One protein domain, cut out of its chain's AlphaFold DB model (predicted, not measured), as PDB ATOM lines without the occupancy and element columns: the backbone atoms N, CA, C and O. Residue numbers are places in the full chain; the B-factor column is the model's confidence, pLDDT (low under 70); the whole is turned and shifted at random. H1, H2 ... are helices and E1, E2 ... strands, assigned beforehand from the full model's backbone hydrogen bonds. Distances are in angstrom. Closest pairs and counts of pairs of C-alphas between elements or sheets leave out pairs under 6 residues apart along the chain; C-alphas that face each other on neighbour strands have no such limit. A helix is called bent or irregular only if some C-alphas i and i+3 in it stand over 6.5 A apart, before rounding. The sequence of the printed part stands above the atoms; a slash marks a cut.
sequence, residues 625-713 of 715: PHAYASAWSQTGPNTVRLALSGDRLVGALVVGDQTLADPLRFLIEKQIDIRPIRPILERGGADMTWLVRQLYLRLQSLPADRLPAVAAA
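AT A GLANCE: This is residues 625 to 713 of the 715 residues of the protein "Ig-like domain-containing protein" of Chloroflexi bacterium (UniProt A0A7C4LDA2). A narrow sheet of three strands has helix H1 folded back along its edge strand E3, and the long helix H3 crosses H1, clear of the sheet. The short helix H2 only grazes the sheet, and the small helix H4 lies near the last turns of H3. The 89 printed residues hold E1, E2, E3, H1, H2, H3 and H4 in that order; the class is mixed, and the sheet, E1 - E2 - E3, is antiparallel. The whole is compact, with a radius of gyration of the C-alphas of 12.5 A, yet elongated, spanning 40 by 26 by 19 A.

HOW THE PARTS SIT: Start with E1, residues 626 to 628, E2, 639 to 645, and E3, 648 to 655: they form a meander, each strand the antiparallel neighbour of the one before. Look for N 628 and O 642, 2.9 A apart, in hairpin E1 and E2, and N 641 and O 653, 2.9 A, in hairpin E2 and E3. E3 bends by 50 degrees at residue 651. H1, residues 658 to 669, makes two layers with the sheet, a helix on one face: it lies over E3 at a height over the sheet of 7.8 A, and the closest C-alphas, of Val 650 and Ile 668, are 5.5 A apart. H2, residues 678 to 683, touches H3, residues 685 to 700, only at the corner, and only just, with 3 pairs of C-alphas within 8 A; the closest are Leu 681 and Met 688, 5.4 A. H3 touches H1 with its residues 689 to 696 alone, at a steep tilt of 53 degrees, the same way; the closest C-alphas, of Pro 663 and Tyr 696, are 5.3 A apart. H4, residues 707 to 711, is close to H3 but not clearly touching: the closest C-alphas, of Leu 699 and Leu 707, are 6.5 A apart. Every O i to N i+4 pair is within hydrogen-bond range in H2 and H3; H1 has 6 of 8, and H4 has 0 of 1, with 0 of 2 O i to N i+3 pairs.

IN THESE COORDINATES: Find C-alpha 626 at (159.721, 187.935, 145.033), where E1 begins. E2 is 20.3 A long, E3 21.0 A, H1 17.3 A and H3 23.0 A. H1 is irregular: C-alphas 659 and 662 are 7.4 A apart. H4 ends at C-alpha 711, (158.919, 174.877, 128.805).

THE WHOLE: The C-alphas of Thr 635 and Asp 705, the two farthest apart, are 40.5 A apart. The printed part has no cut, and no link is long. The pLDDT is under 70 at residues 625 to 637, 683 and 703 to 713.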
ATOM      1  N   PRO A 625     155.910 190.654 143.600       42.56
ATOM      2  CA  PRO A 625     156.703 189.480 143.249       42.56
ATOM      3  C   PRO A 625     157.884 189.338 144.227       42.56
ATOM      4  O   PRO A 625     158.372 190.330 144.777       42.56
ATOM      5  N   HIS A 626     158.417 188.127 144.394       43.31
ATOM      6  CA  HIS A 626     159.721 187.935 145.033       43.31
ATOM      7  C   HIS A 626     160.809 188.374 144.039       43.31
ATOM      8  O   HIS A 626     161.132 187.661 143.087       43.31
ATOM      9  N   ALA A 627     161.339 189.585 144.211       48.06
ATOM     10  CA  ALA A 627     162.389 190.114 143.343       48.06
ATOM     11  C   ALA A 627     163.729 189.406 143.604       48.06
ATOM     12  O   ALA A 627     164.155 189.294 144.752       48.06
ATOM     13  N   TYR A 628     164.406 188.973 142.537       41.81
ATOM     14  CA  TYR A 628     165.718 188.336 142.596       41.81
ATOM     15  C   TYR A 628     166.772 189.169 141.848       41.81
ATOM     16  O   TYR A 628     166.619 189.503 140.671       41.81
ATOM     17  N   ALA A 629     167.867 189.513 142.526       44.00
ATOM     18  CA  ALA A 629     168.935 190.341 141.969       44.00
ATOM     19  C   ALA A 629     170.112 189.484 141.467       44.00
ATOM     20  O   ALA A 629     171.041 189.187 142.211       44.00
ATOM     21  N   SER A 630     170.096 189.129 140.181       41.91
ATOM     22  CA  SER A 630     171.184 188.424 139.490       41.91
ATOM     23  C   SER A 630     172.232 189.404 138.939       41.91
ATOM     24  O   SER A 630     172.369 189.555 137.723       41.91
ATOM     25  N   ALA A 631     172.952 190.112 139.815       48.16
ATOM     26  CA  ALA A 631     173.941 191.113 139.403       48.16
ATOM     27  C   ALA A 631     175.057 190.493 138.534       48.16
ATOM     28  O   ALA A 631     176.010 189.898 139.036       48.16
ATOM     29  N   TRP A 632     174.938 190.627 137.211       42.75
ATOM     30  CA  TRP A 632     176.019 190.300 136.286       42.75
ATOM     31  C   TRP A 632     177.169 191.298 136.470       42.75
ATOM     32  O   TRP A 632     176.931 192.466 136.753       42.75
ATOM     33  N   SER A 633     178.400 190.808 136.335       41.72
ATOM     34  CA  SER A 633     179.599 191.492 135.828       41.72
ATOM     35  C   SER A 633     180.830 190.721 136.293       41.72
ATOM     36  O   SER A 633     181.064 190.575 137.488       41.72
ATOM     37  N   GLN A 634     181.638 190.239 135.346       41.47
ATOM     38  CA  GLN A 634     183.041 189.902 135.629       41.47
ATOM     39  C   GLN A 634     183.998 191.017 135.177       41.47
ATOM     40  O   GLN A 634     185.160 191.007 135.559       41.47
ATOM     41  N   THR A 635     183.517 191.993 134.395       43.56
ATOM     42  CA  THR A 635     184.148 193.298 134.123       43.56
ATOM     43  C   THR A 635     183.101 194.254 133.520       43.56
ATOM     44  O   THR A 635     182.458 193.924 132.524       43.56
ATOM     45  N   GLY A 636     182.944 195.464 134.076       56.19
ATOM     46  CA  GLY A 636     182.096 196.531 133.507       56.19
ATOM     47  C   GLY A 636     180.723 196.759 134.177       56.19
ATOM     48  O   GLY A 636     180.391 196.086 135.149       56.19
ATOM     49  N   PRO A 637     179.927 197.732 133.684       61.72
ATOM     50  CA  PRO A 637     178.754 198.306 134.368       61.72
ATOM     51  C   PRO A 637     177.416 197.604 134.056       61.72
ATOM     52  O   PRO A 637     176.354 198.194 134.249       61.72
ATOM     53  N   ASN A 638     177.447 196.403 133.477       73.88
ATOM     54  CA  ASN A 638     176.246 195.747 132.960       73.88
ATOM     55  C   ASN A 638     175.585 194.927 134.073       73.88
ATOM     56  O   ASN A 638     176.267 194.094 134.654       73.88
ATOM     57  N   THR A 639     174.288 195.086 134.340       77.56
ATOM     58  CA  THR A 639     173.571 194.318 135.375       77.56
ATOM     59  C   THR A 639     172.214 193.826 134.876       77.56
ATOM     60  O   THR A 639     171.627 194.388 133.951       77.56
ATOM     61  N   VAL A 640     171.703 192.752 135.485       81.88
ATOM     62  CA  VAL A 640     170.366 192.213 135.202       81.88
ATOM     63  C   VAL A 640     169.647 191.949 136.520       81.88
ATOM     64  O   VAL A 640     170.173 191.248 137.380       81.88
ATOM     65  N   ARG A 641     168.431 192.469 136.686       84.94
ATOM     66  CA  ARG A 641     167.537 192.102 137.796       84.94
ATOM     67  C   ARG A 641     166.306 191.399 137.246       84.94
ATOM     68  O   ARG A 641     165.752 191.842 136.244       84.94
ATOM     69  N   LEU A 642     165.867 190.335 137.913       81.44
ATOM     70  CA  LEU A 642     164.716 189.521 137.527       81.44
ATOM     71  C   LEU A 642     163.618 189.637 138.596       81.44
ATOM     72  O   LEU A 642     163.878 189.550 139.793       81.44
ATOM     73  N   ALA A 643     162.371 189.834 138.184       77.94
ATOM     74  CA  ALA A 643     161.219 189.857 139.083       77.94
ATOM     75  C   ALA A 643     160.408 188.572 138.901       77.94
ATOM     76  O   ALA A 643     159.937 188.294 137.794       77.94
ATOM     77  N   LEU A 644     160.259 187.785 139.970       72.44
ATOM     78  CA  LEU A 644     159.640 186.459 139.926       72.44
ATOM     79  C   LEU A 644     158.321 186.435 140.704       72.44
ATOM     80  O   LEU A 644     158.269 186.842 141.863       72.44
ATOM     81  N   SER A 645     157.265 185.898 140.099       71.50
ATOM     82  CA  SER A 645     155.995 185.626 140.779       71.50
ATOM     83  C   SER A 645     155.740 184.124 140.753       71.50
ATOM     84  O   SER A 645     155.339 183.574 139.726       71.50
ATOM     85  N   GLY A 646     156.030 183.454 141.872       74.25
ATOM     86  CA  GLY A 646     156.016 181.993 141.975       74.25
ATOM     87  C   GLY A 646     156.947 181.339 140.950       74.25
ATOM     88  O   GLY A 646     158.167 181.517 140.994       74.25
ATOM     89  N   ASP A 647     156.339 180.622 140.009       78.56
ATOM     90  CA  ASP A 647     156.998 179.827 138.967       78.56
ATOM     91  C   ASP A 647     157.196 180.587 137.643       78.56
ATOM     92  O   ASP A 647     157.478 179.976 136.613       78.56
ATOM     93  N   ARG A 648     157.034 181.919 137.626       80.06
ATOM     94  CA  ARG A 648     157.128 182.739 136.404       80.06
ATOM     95  C   ARG A 648     158.012 183.968 136.558       80.06
ATOM     96  O   ARG A 648     157.997 184.643 137.587       80.06
ATOM     97  N   LEU A 649     158.704 184.311 135.472       80.12
ATOM     98  CA  LEU A 649     159.334 185.615 135.285       80.12
ATOM     99  C   LEU A 649     158.251 186.643 134.913       80.12
ATOM    100  O   LEU A 649     157.571 186.492 133.898       80.12
ATOM    101  N   VAL A 650     158.078 187.681 135.733       76.75
ATOM    102  CA  VAL A 650     157.075 188.746 135.524       76.75
ATOM    103  C   VAL A 650     157.681 190.096 135.153       76.75
ATOM    104  O   VAL A 650     156.970 190.965 134.648       76.75
ATOM    105  N   GLY A 651     158.988 190.274 135.341       83.44
ATOM    106  CA  GLY A 651     159.707 191.467 134.911       83.44
ATOM    107  C   GLY A 651     161.217 191.271 134.874       83.44
ATOM    108  O   GLY A 651     161.746 190.332 135.470       83.44
ATOM    109  N   ALA A 652     161.910 192.156 134.166       86.38
ATOM    110  CA  ALA A 652     163.362 192.200 134.105       86.38
ATOM    111  C   ALA A 652     163.864 193.631 133.862       86.38
ATOM    112  O   ALA A 652     163.258 194.390 133.106       86.38
ATOM    113  N   LEU A 653     164.974 193.994 134.499       86.88
ATOM    114  CA  LEU A 653     165.714 195.225 134.232       86.88
ATOM    115  C   LEU A 653     167.080 194.836 133.673       86.88
ATOM    116  O   LEU A 653     167.813 194.104 134.334       86.88
ATOM    117  N   VAL A 654     167.405 195.308 132.471       87.19
ATOM    118  CA  VAL A 654     168.651 194.995 131.756       87.19
ATOM    119  C   VAL A 654     169.444 196.281 131.551       87.19
ATOM    120  O   VAL A 654     169.053 197.153 130.776       87.19
ATOM    121  N   VAL A 655     170.563 196.403 132.257       83.62
ATOM    122  CA  VAL A 655     171.439 197.577 132.266       83.62
ATOM    123  C   VAL A 655     172.758 197.218 131.578       83.62
ATOM    124  O   VAL A 655     173.336 196.167 131.840       83.62
ATOM    125  N   GLY A 656     173.255 198.081 130.694       81.81
ATOM    126  CA  GLY A 656     174.473 197.833 129.921       81.81
ATOM    127  C   GLY A 656     174.227 196.916 128.719       81.81
ATOM    128  O   GLY A 656     173.618 197.350 127.743       81.81
ATOM    129  N   ASP A 657     174.706 195.671 128.763       81.31
ATOM    130  CA  ASP A 657     174.564 194.702 127.664       81.31
ATOM    131  C   ASP A 657     173.098 194.296 127.448       81.31
ATOM    132  O   ASP A 657     172.461 193.679 128.298       81.31
ATOM    133  N   GLN A 658     172.571 194.627 126.268       85.62
ATOM    134  CA  GLN A 658     171.178 194.399 125.892       85.62
ATOM    135  C   GLN A 658     170.921 193.015 125.270       85.62
ATOM    136  O   GLN A 658     169.791 192.732 124.880       85.62
ATOM    137  N   THR A 659     171.920 192.123 125.211       85.56
ATOM    138  CA  THR A 659     171.801 190.758 124.648       85.56
ATOM    139  C   THR A 659     170.642 189.945 125.248       85.56
ATOM    140  O   THR A 659     170.088 189.074 124.577       85.56
ATOM    141  N   LEU A 660     170.244 190.237 126.492       87.88
ATOM    142  CA  LEU A 660     169.138 189.569 127.187       87.88
ATOM    143  C   LEU A 660     167.795 190.311 127.153       87.88
ATOM    144  O   LEU A 660     166.809 189.748 127.625       87.88
ATOM    145  N   ALA A 661     167.713 191.511 126.573       88.75
ATOM    146  CA  ALA A 661     166.477 192.298 126.550       88.75
ATOM    147  C   ALA A 661     165.325 191.559 125.837       88.75
ATOM    148  O   ALA A 661     164.296 191.284 126.456       88.75
ATOM    149  N   ASP A 662     165.513 191.166 124.573       90.38
ATOM    150  CA  ASP A 662     164.494 190.427 123.813       90.38
ATOM    151  C   ASP A 662     164.244 189.000 124.347       90.38
ATOM    152  O   ASP A 662     163.074 188.636 124.501       90.38
ATOM    153  N   PRO A 663     165.271 188.195 124.707       92.12
ATOM    154  CA  PRO A 663     165.060 186.903 125.359       92.12
ATOM    155  C   PRO A 663     164.202 186.974 126.628       92.12
ATOM    156  O   PRO A 663     163.213 186.249 126.736       92.12
ATOM    157  N   LEU A 664     164.528 187.863 127.577       89.38
ATOM    158  CA  LEU A 664     163.775 187.987 128.830       89.38
ATOM    159  C   LEU A 664     162.362 188.517 128.575       89.38
ATOM    160  O   LEU A 664     161.403 187.988 129.138       89.38
ATOM    161  N   ARG A 665     162.210 189.491 127.666       88.56
ATOM    162  CA  ARG A 665     160.902 189.976 127.214       88.56
ATOM    163  C   ARG A 665     160.028 188.849 126.676       88.56
ATOM    164  O   ARG A 665     158.876 188.743 127.087       88.56
ATOM    165  N   PHE A 666     160.564 187.997 125.806       88.38
ATOM    166  CA  PHE A 666     159.822 186.867 125.254       88.38
ATOM    167  C   PHE A 666     159.384 185.885 126.347       88.38
ATOM    168  O   PHE A 666     158.229 185.468 126.353       88.38
ATOM    169  N   LEU A 667     160.260 185.546 127.302       86.75
ATOM    170  CA  LEU A 667     159.902 184.651 128.412       86.75
ATOM    171  C   LEU A 667     158.780 185.239 129.292       86.75
ATOM    172  O   LEU A 667     157.876 184.500 129.690       86.75
ATOM    173  N   ILE A 668     158.792 186.558 129.533       84.69
ATOM    174  CA  ILE A 668     157.743 187.285 130.275       84.69
ATOM    175  C   ILE A 668     156.425 187.316 129.486       84.69
ATOM    176  O   ILE A 668     155.379 186.946 130.023       84.69
ATOM    177  N   GLU A 669     156.458 187.716 128.210       83.38
ATOM    178  CA  GLU A 669     155.275 187.788 127.333       83.38
ATOM    179  C   GLU A 669     154.632 186.410 127.110       83.38
ATOM    180  O   GLU A 669     153.409 186.304 127.015       83.38
ATOM    181  N   LYS A 670     155.437 185.341 127.041       84.62
ATOM    182  CA  LYS A 670     154.960 183.955 126.905       84.62
ATOM    183  C   LYS A 670     154.661 183.262 128.232       84.62
ATOM    184  O   LYS A 670     154.179 182.133 128.199       84.62
ATOM    185  N   GLN A 671     154.889 183.925 129.369       81.00
ATOM    186  CA  GLN A 671     154.576 183.404 130.705       81.00
ATOM    187  C   GLN A 671     155.194 182.018 130.970       81.00
ATOM    188  O   GLN A 671     154.546 181.129 131.527       81.00
ATOM    189  N   ILE A 672     156.445 181.840 130.535       83.75
ATOM    190  CA  ILE A 672     157.164 180.565 130.601       83.75
ATOM    191  C   ILE A 672     157.353 180.128 132.061       83.75
ATOM    192  O   ILE A 672     157.714 180.938 132.917       83.75
ATOM    193  N   ASP A 673     157.106 178.844 132.326       82.81
ATOM    194  CA  ASP A 673     157.417 178.196 133.603       82.81
ATOM    195  C   ASP A 673     158.936 178.152 133.789       82.81
ATOM    196  O   ASP A 673     159.654 177.557 132.983       82.81
ATOM    197  N   ILE A 674     159.424 178.817 134.835       82.31
ATOM    198  CA  ILE A 674     160.854 178.918 135.117       82.31
ATOM    199  C   ILE A 674     161.352 177.892 136.133       82.31
ATOM    200  O   ILE A 674     162.555 177.875 136.381       82.31
ATOM    201  N   ARG A 675     160.505 177.031 136.718       84.00
ATOM    202  CA  ARG A 675     160.955 176.021 137.702       84.00
ATOM    203  C   ARG A 675     162.166 175.201 137.247       84.00
ATOM    204  O   ARG A 675     163.078 175.068 138.060       84.00
ATOM    205  N   PRO A 676     162.244 174.711 135.990       85.69
ATOM    206  CA  PRO A 676     163.377 173.891 135.564       85.69
ATOM    207  C   PRO A 676     164.691 174.685 135.491       85.69
ATOM    208  O   PRO A 676     165.765 174.147 135.741       85.69
ATOM    209  N   ILE A 677     164.611 175.990 135.206       83.94
ATOM    210  CA  ILE A 677     165.772 176.868 134.995       83.94
ATOM    211  C   ILE A 677     166.089 177.779 136.192       83.94
ATOM    212  O   ILE A 677     167.144 178.417 136.214       83.94
ATOM    213  N   ARG A 678     165.204 177.847 137.198       81.62
ATOM    214  CA  ARG A 678     165.288 178.747 138.361       81.62
ATOM    215  C   ARG A 678     166.661 178.713 139.053       81.62
ATOM    216  O   ARG A 678     167.205 179.798 139.236       81.62
ATOM    217  N   PRO A 679     167.291 177.555 139.343       81.12
ATOM    218  CA  PRO A 679     168.608 177.538 139.989       81.12
ATOM    219  C   PRO A 679     169.719 178.210 139.167       81.12
ATOM    220  O   PRO A 679     170.708 178.670 139.732       81.12
ATOM    221  N   ILE A 680     169.588 178.253 137.836       79.69
ATOM    222  CA  ILE A 680     170.545 178.916 136.936       79.69
ATOM    223  C   ILE A 680     170.228 180.415 136.835       79.69
ATOM    224  O   ILE A 680     171.149 181.226 136.866       79.69
ATOM    225  N   LEU A 681     168.943 180.794 136.793       77.06
ATOM    226  CA  LEU A 681     168.526 182.202 136.892       77.06
ATOM    227  C   LEU A 681     168.974 182.839 138.216       77.06
ATOM    228  O   LEU A 681     169.401 183.989 138.227       77.06
ATOM    229  N   GLU A 682     168.914 182.079 139.312       72.25
ATOM    230  CA  GLU A 682     169.386 182.512 140.627       72.25
ATOM    231  C   GLU A 682     170.917 182.663 140.644       72.25
ATOM    232  O   GLU A 682     171.422 183.714 141.017       72.25
ATOM    233  N   ARG A 683     171.695 181.693 140.141       69.94
ATOM    234  CA  ARG A 683     173.166 181.863 140.060       69.94
ATOM    235  C   ARG A 683     173.615 183.008 139.142       69.94
ATOM    236  O   ARG A 683     174.700 183.552 139.347       69.94
ATOM    237  N   GLY A 684     172.814 183.376 138.143       74.69
ATOM    238  CA  GLY A 684     173.131 184.458 137.215       74.69
ATOM    239  C   GLY A 684     174.356 184.159 136.339       74.69
ATOM    240  O   GLY A 684     174.590 183.025 135.916       74.69
ATOM    241  N   GLY A 685     175.144 185.194 136.042       72.44
ATOM    242  CA  GLY A 685     176.409 185.051 135.315       72.44
ATOM    243  C   GLY A 685     176.267 184.588 133.857       72.44
ATOM    244  O   GLY A 685     175.234 184.778 133.215       72.44
ATOM    245  N   ALA A 686     177.345 184.016 133.311       77.81
ATOM    246  CA  ALA A 686     177.404 183.576 131.914       77.81
ATOM    247  C   ALA A 686     176.454 182.400 131.611       77.81
ATOM    248  O   ALA A 686     175.860 182.371 130.534       77.81
ATOM    249  N   ASP A 687     176.265 181.485 132.568       79.06
ATOM    250  CA  ASP A 687     175.378 180.322 132.438       79.06
ATOM    251  C   ASP A 687     173.920 180.750 132.240       79.06
ATOM    252  O   ASP A 687     173.253 180.271 131.321       79.06
ATOM    253  N   MET A 688     173.443 181.713 133.042       83.88
ATOM    254  CA  MET A 688     172.130 182.335 132.857       83.88
ATOM    255  C   MET A 688     172.012 182.966 131.468       83.88
ATOM    256  O   MET A 688     171.036 182.710 130.762       83.88
ATOM    257  N   THR A 689     173.003 183.764 131.056       81.94
ATOM    258  CA  THR A 689     172.986 184.438 129.751       81.94
ATOM    259  C   THR A 689     172.912 183.441 128.595       81.94
ATOM    260  O   THR A 689     172.126 183.623 127.662       81.94
ATOM    261  N   TRP A 690     173.702 182.367 128.659       85.75
ATOM    262  CA  TRP A 690     173.691 181.306 127.661       85.75
ATOM    263  C   TRP A 690     172.344 180.577 127.641       85.75
ATOM    264  O   TRP A 690     171.727 180.486 126.579       85.75
ATOM    265  N   LEU A 691     171.852 180.130 128.800       86.62
ATOM    266  CA  LEU A 691     170.614 179.360 128.921       86.62
ATOM    267  C   LEU A 691     169.399 180.141 128.419       86.62
ATOM    268  O   LEU A 691     168.649 179.638 127.584       86.62
ATOM    269  N   VAL A 692     169.222 181.381 128.883       87.44
ATOM    270  CA  VAL A 692     168.102 182.245 128.481       87.44
ATOM    271  C   VAL A 692     168.121 182.486 126.968       87.44
ATOM    272  O   VAL A 692     167.075 182.430 126.319       87.44
ATOM    273  N   ARG A 693     169.309 182.669 126.374       89.50
ATOM    274  CA  ARG A 693     169.469 182.827 124.923       89.50
ATOM    275  C   ARG A 693     169.160 181.541 124.147       89.50
ATOM    276  O   ARG A 693     168.479 181.623 123.128       89.50
ATOM    277  N   GLN A 694     169.615 180.371 124.604       88.88
ATOM    278  CA  GLN A 694     169.283 179.094 123.952       88.88
ATOM    279  C   GLN A 694     167.789 178.775 124.053       88.88
ATOM    280  O   GLN A 694     167.178 178.367 123.066       88.88
ATOM    281  N   LEU A 695     167.184 179.007 125.222       86.38
ATOM    282  CA  LEU A 695     165.757 178.805 125.444       86.38
ATOM    283  C   LEU A 695     164.925 179.710 124.527       86.38
ATOM    284  O   LEU A 695     164.017 179.223 123.862       86.38
ATOM    285  N   TYR A 696     165.280 180.992 124.413       89.56
ATOM    286  CA  TYR A 696     164.648 181.927 123.479       89.56
ATOM    287  C   TYR A 696     164.721 181.443 122.022       89.56
ATOM    288  O   TYR A 696     163.684 181.311 121.374       89.56
ATOM    289  N   LEU A 697     165.917 181.100 121.528       88.38
ATOM    290  CA  LEU A 697     166.107 180.609 120.155       88.38
ATOM    291  C   LEU A 697     165.316 179.319 119.882       88.38
ATOM    292  O   LEU A 697     164.713 179.175 118.819       88.38
ATOM    293  N   ARG A 698     165.281 178.393 120.851       85.00
ATOM    294  CA  ARG A 698     164.524 177.137 120.752       85.00
ATOM    295  C   ARG A 698     163.014 177.364 120.786       85.00
ATOM    296  O   ARG A 698     162.299 176.703 120.048       85.00
ATOM    297  N   LEU A 699     162.516 178.273 121.624       83.38
ATOM    298  CA  LEU A 699     161.083 178.559 121.720       83.38
ATOM    299  C   LEU A 699     160.565 179.361 120.516       83.38
ATOM    300  O   LEU A 699     159.422 179.165 120.117       83.38
ATOM    301  N   GLN A 700     161.385 180.218 119.898       81.06
ATOM    302  CA  GLN A 700     160.991 180.962 118.694       81.06
ATOM    303  C   GLN A 700     160.763 180.080 117.459       81.06
ATOM    304  O   GLN A 700     159.992 180.470 116.584       81.06
ATOM    305  N   SER A 701     161.401 178.909 117.373       76.81
ATOM    306  CA  SER A 701     161.202 177.973 116.257       76.81
ATOM    307  C   SER A 701     159.973 177.068 116.415       76.81
ATOM    308  O   SER A 701     159.671 176.286 115.511       76.81
ATOM    309  N   LEU A 702     159.247 177.163 117.535       74.00
ATOM    310  CA  LEU A 702     158.060 176.356 117.803       74.00
ATOM    311  C   LEU A 702     156.770 177.065 117.366       74.00
ATOM    312  O   LEU A 702     156.617 178.268 117.594       74.00
ATOM    313  N   PRO A 703     155.788 176.325 116.819       69.50
ATOM    314  CA  PRO A 703     154.444 176.853 116.643       69.50
ATOM    315  C   PRO A 703     153.791 177.121 118.014       69.50
ATOM    316  O   PRO A 703     154.127 176.503 119.030       69.50
ATOM    317  N   ALA A 704     152.889 178.106 118.055       62.97
ATOM    318  CA  ALA A 704     152.419 178.719 119.302       62.97
ATOM    319  C   ALA A 704     151.664 177.760 120.244       62.97
ATOM    320  O   ALA A 704     151.665 177.968 121.456       62.97
ATOM    321  N   ASP A 705     151.067 176.702 119.696       64.19
ATOM    322  CA  ASP A 705     150.396 175.606 120.400       64.19
ATOM    323  C   ASP A 705     151.362 174.728 121.219       64.19
ATOM    324  O   ASP A 705     150.961 174.140 122.222       64.19
ATOM    325  N   ARG A 706     152.646 174.664 120.838       59.16
ATOM    326  CA  ARG A 706     153.660 173.814 121.493       59.16
ATOM    327  C   ARG A 706     154.519 174.525 122.538       59.16
ATOM    328  O   ARG A 706     155.272 173.858 123.249       59.16
ATOM    329  N   LEU A 707     154.396 175.847 122.672       61.59
ATOM    330  CA  LEU A 707     155.151 176.638 123.654       61.59
ATOM    331  C   LEU A 707     155.006 176.132 125.110       61.59
ATOM    332  O   LEU A 707     156.034 176.043 125.783       61.59
ATOM    333  N   PRO A 708     153.811 175.731 125.607       54.09
ATOM    334  CA  PRO A 708     153.674 175.238 126.983       54.09
ATOM    335  C   PRO A 708     154.390 173.902 127.228       54.09
ATOM    336  O   PRO A 708     154.924 173.676 128.311       54.09
ATOM    337  N   ALA A 709     154.427 173.020 126.223       50.59
ATOM    338  CA  ALA A 709     154.957 171.664 126.364       50.59
ATOM    339  C   ALA A 709     156.494 171.616 126.418       50.59
ATOM    340  O   ALA A 709     157.058 170.742 127.070       50.59
ATOM    341  N   VAL A 710     157.184 172.551 125.753       51.97
ATOM    342  CA  VAL A 710     158.659 172.578 125.726       51.97
ATOM    343  C   VAL A 710     159.253 173.316 126.928       51.97
ATOM    344  O   VAL A 710     160.351 172.967 127.354       51.97
ATOM    345  N   ALA A 711     158.521 174.256 127.537       48.94
ATOM    346  CA  ALA A 711     158.919 174.877 128.805       48.94
ATOM    347  C   ALA A 711     159.129 173.834 129.922       48.94
ATOM    348  O   ALA A 711     160.121 173.888 130.643       48.94
ATOM    349  N   ALA A 712     158.246 172.834 130.004       47.44
ATOM    350  CA  ALA A 712     158.329 171.746 130.979       47.44
ATOM    351  C   ALA A 712     159.487 170.752 130.732       47.44
ATOM    352  O   ALA A 712     159.831 169.988 131.627       47.44
ATOM    353  N   ALA A 713     160.086 170.753 129.535       46.94
ATOM    354  CA  ALA A 713     161.125 169.806 129.111       46.94
ATOM    355  C   ALA A 713     162.536 170.432 129.037       46.94
ATOM    356  O   ALA A 713     163.419 169.893 128.367       46.94
TER     357      ALA A 713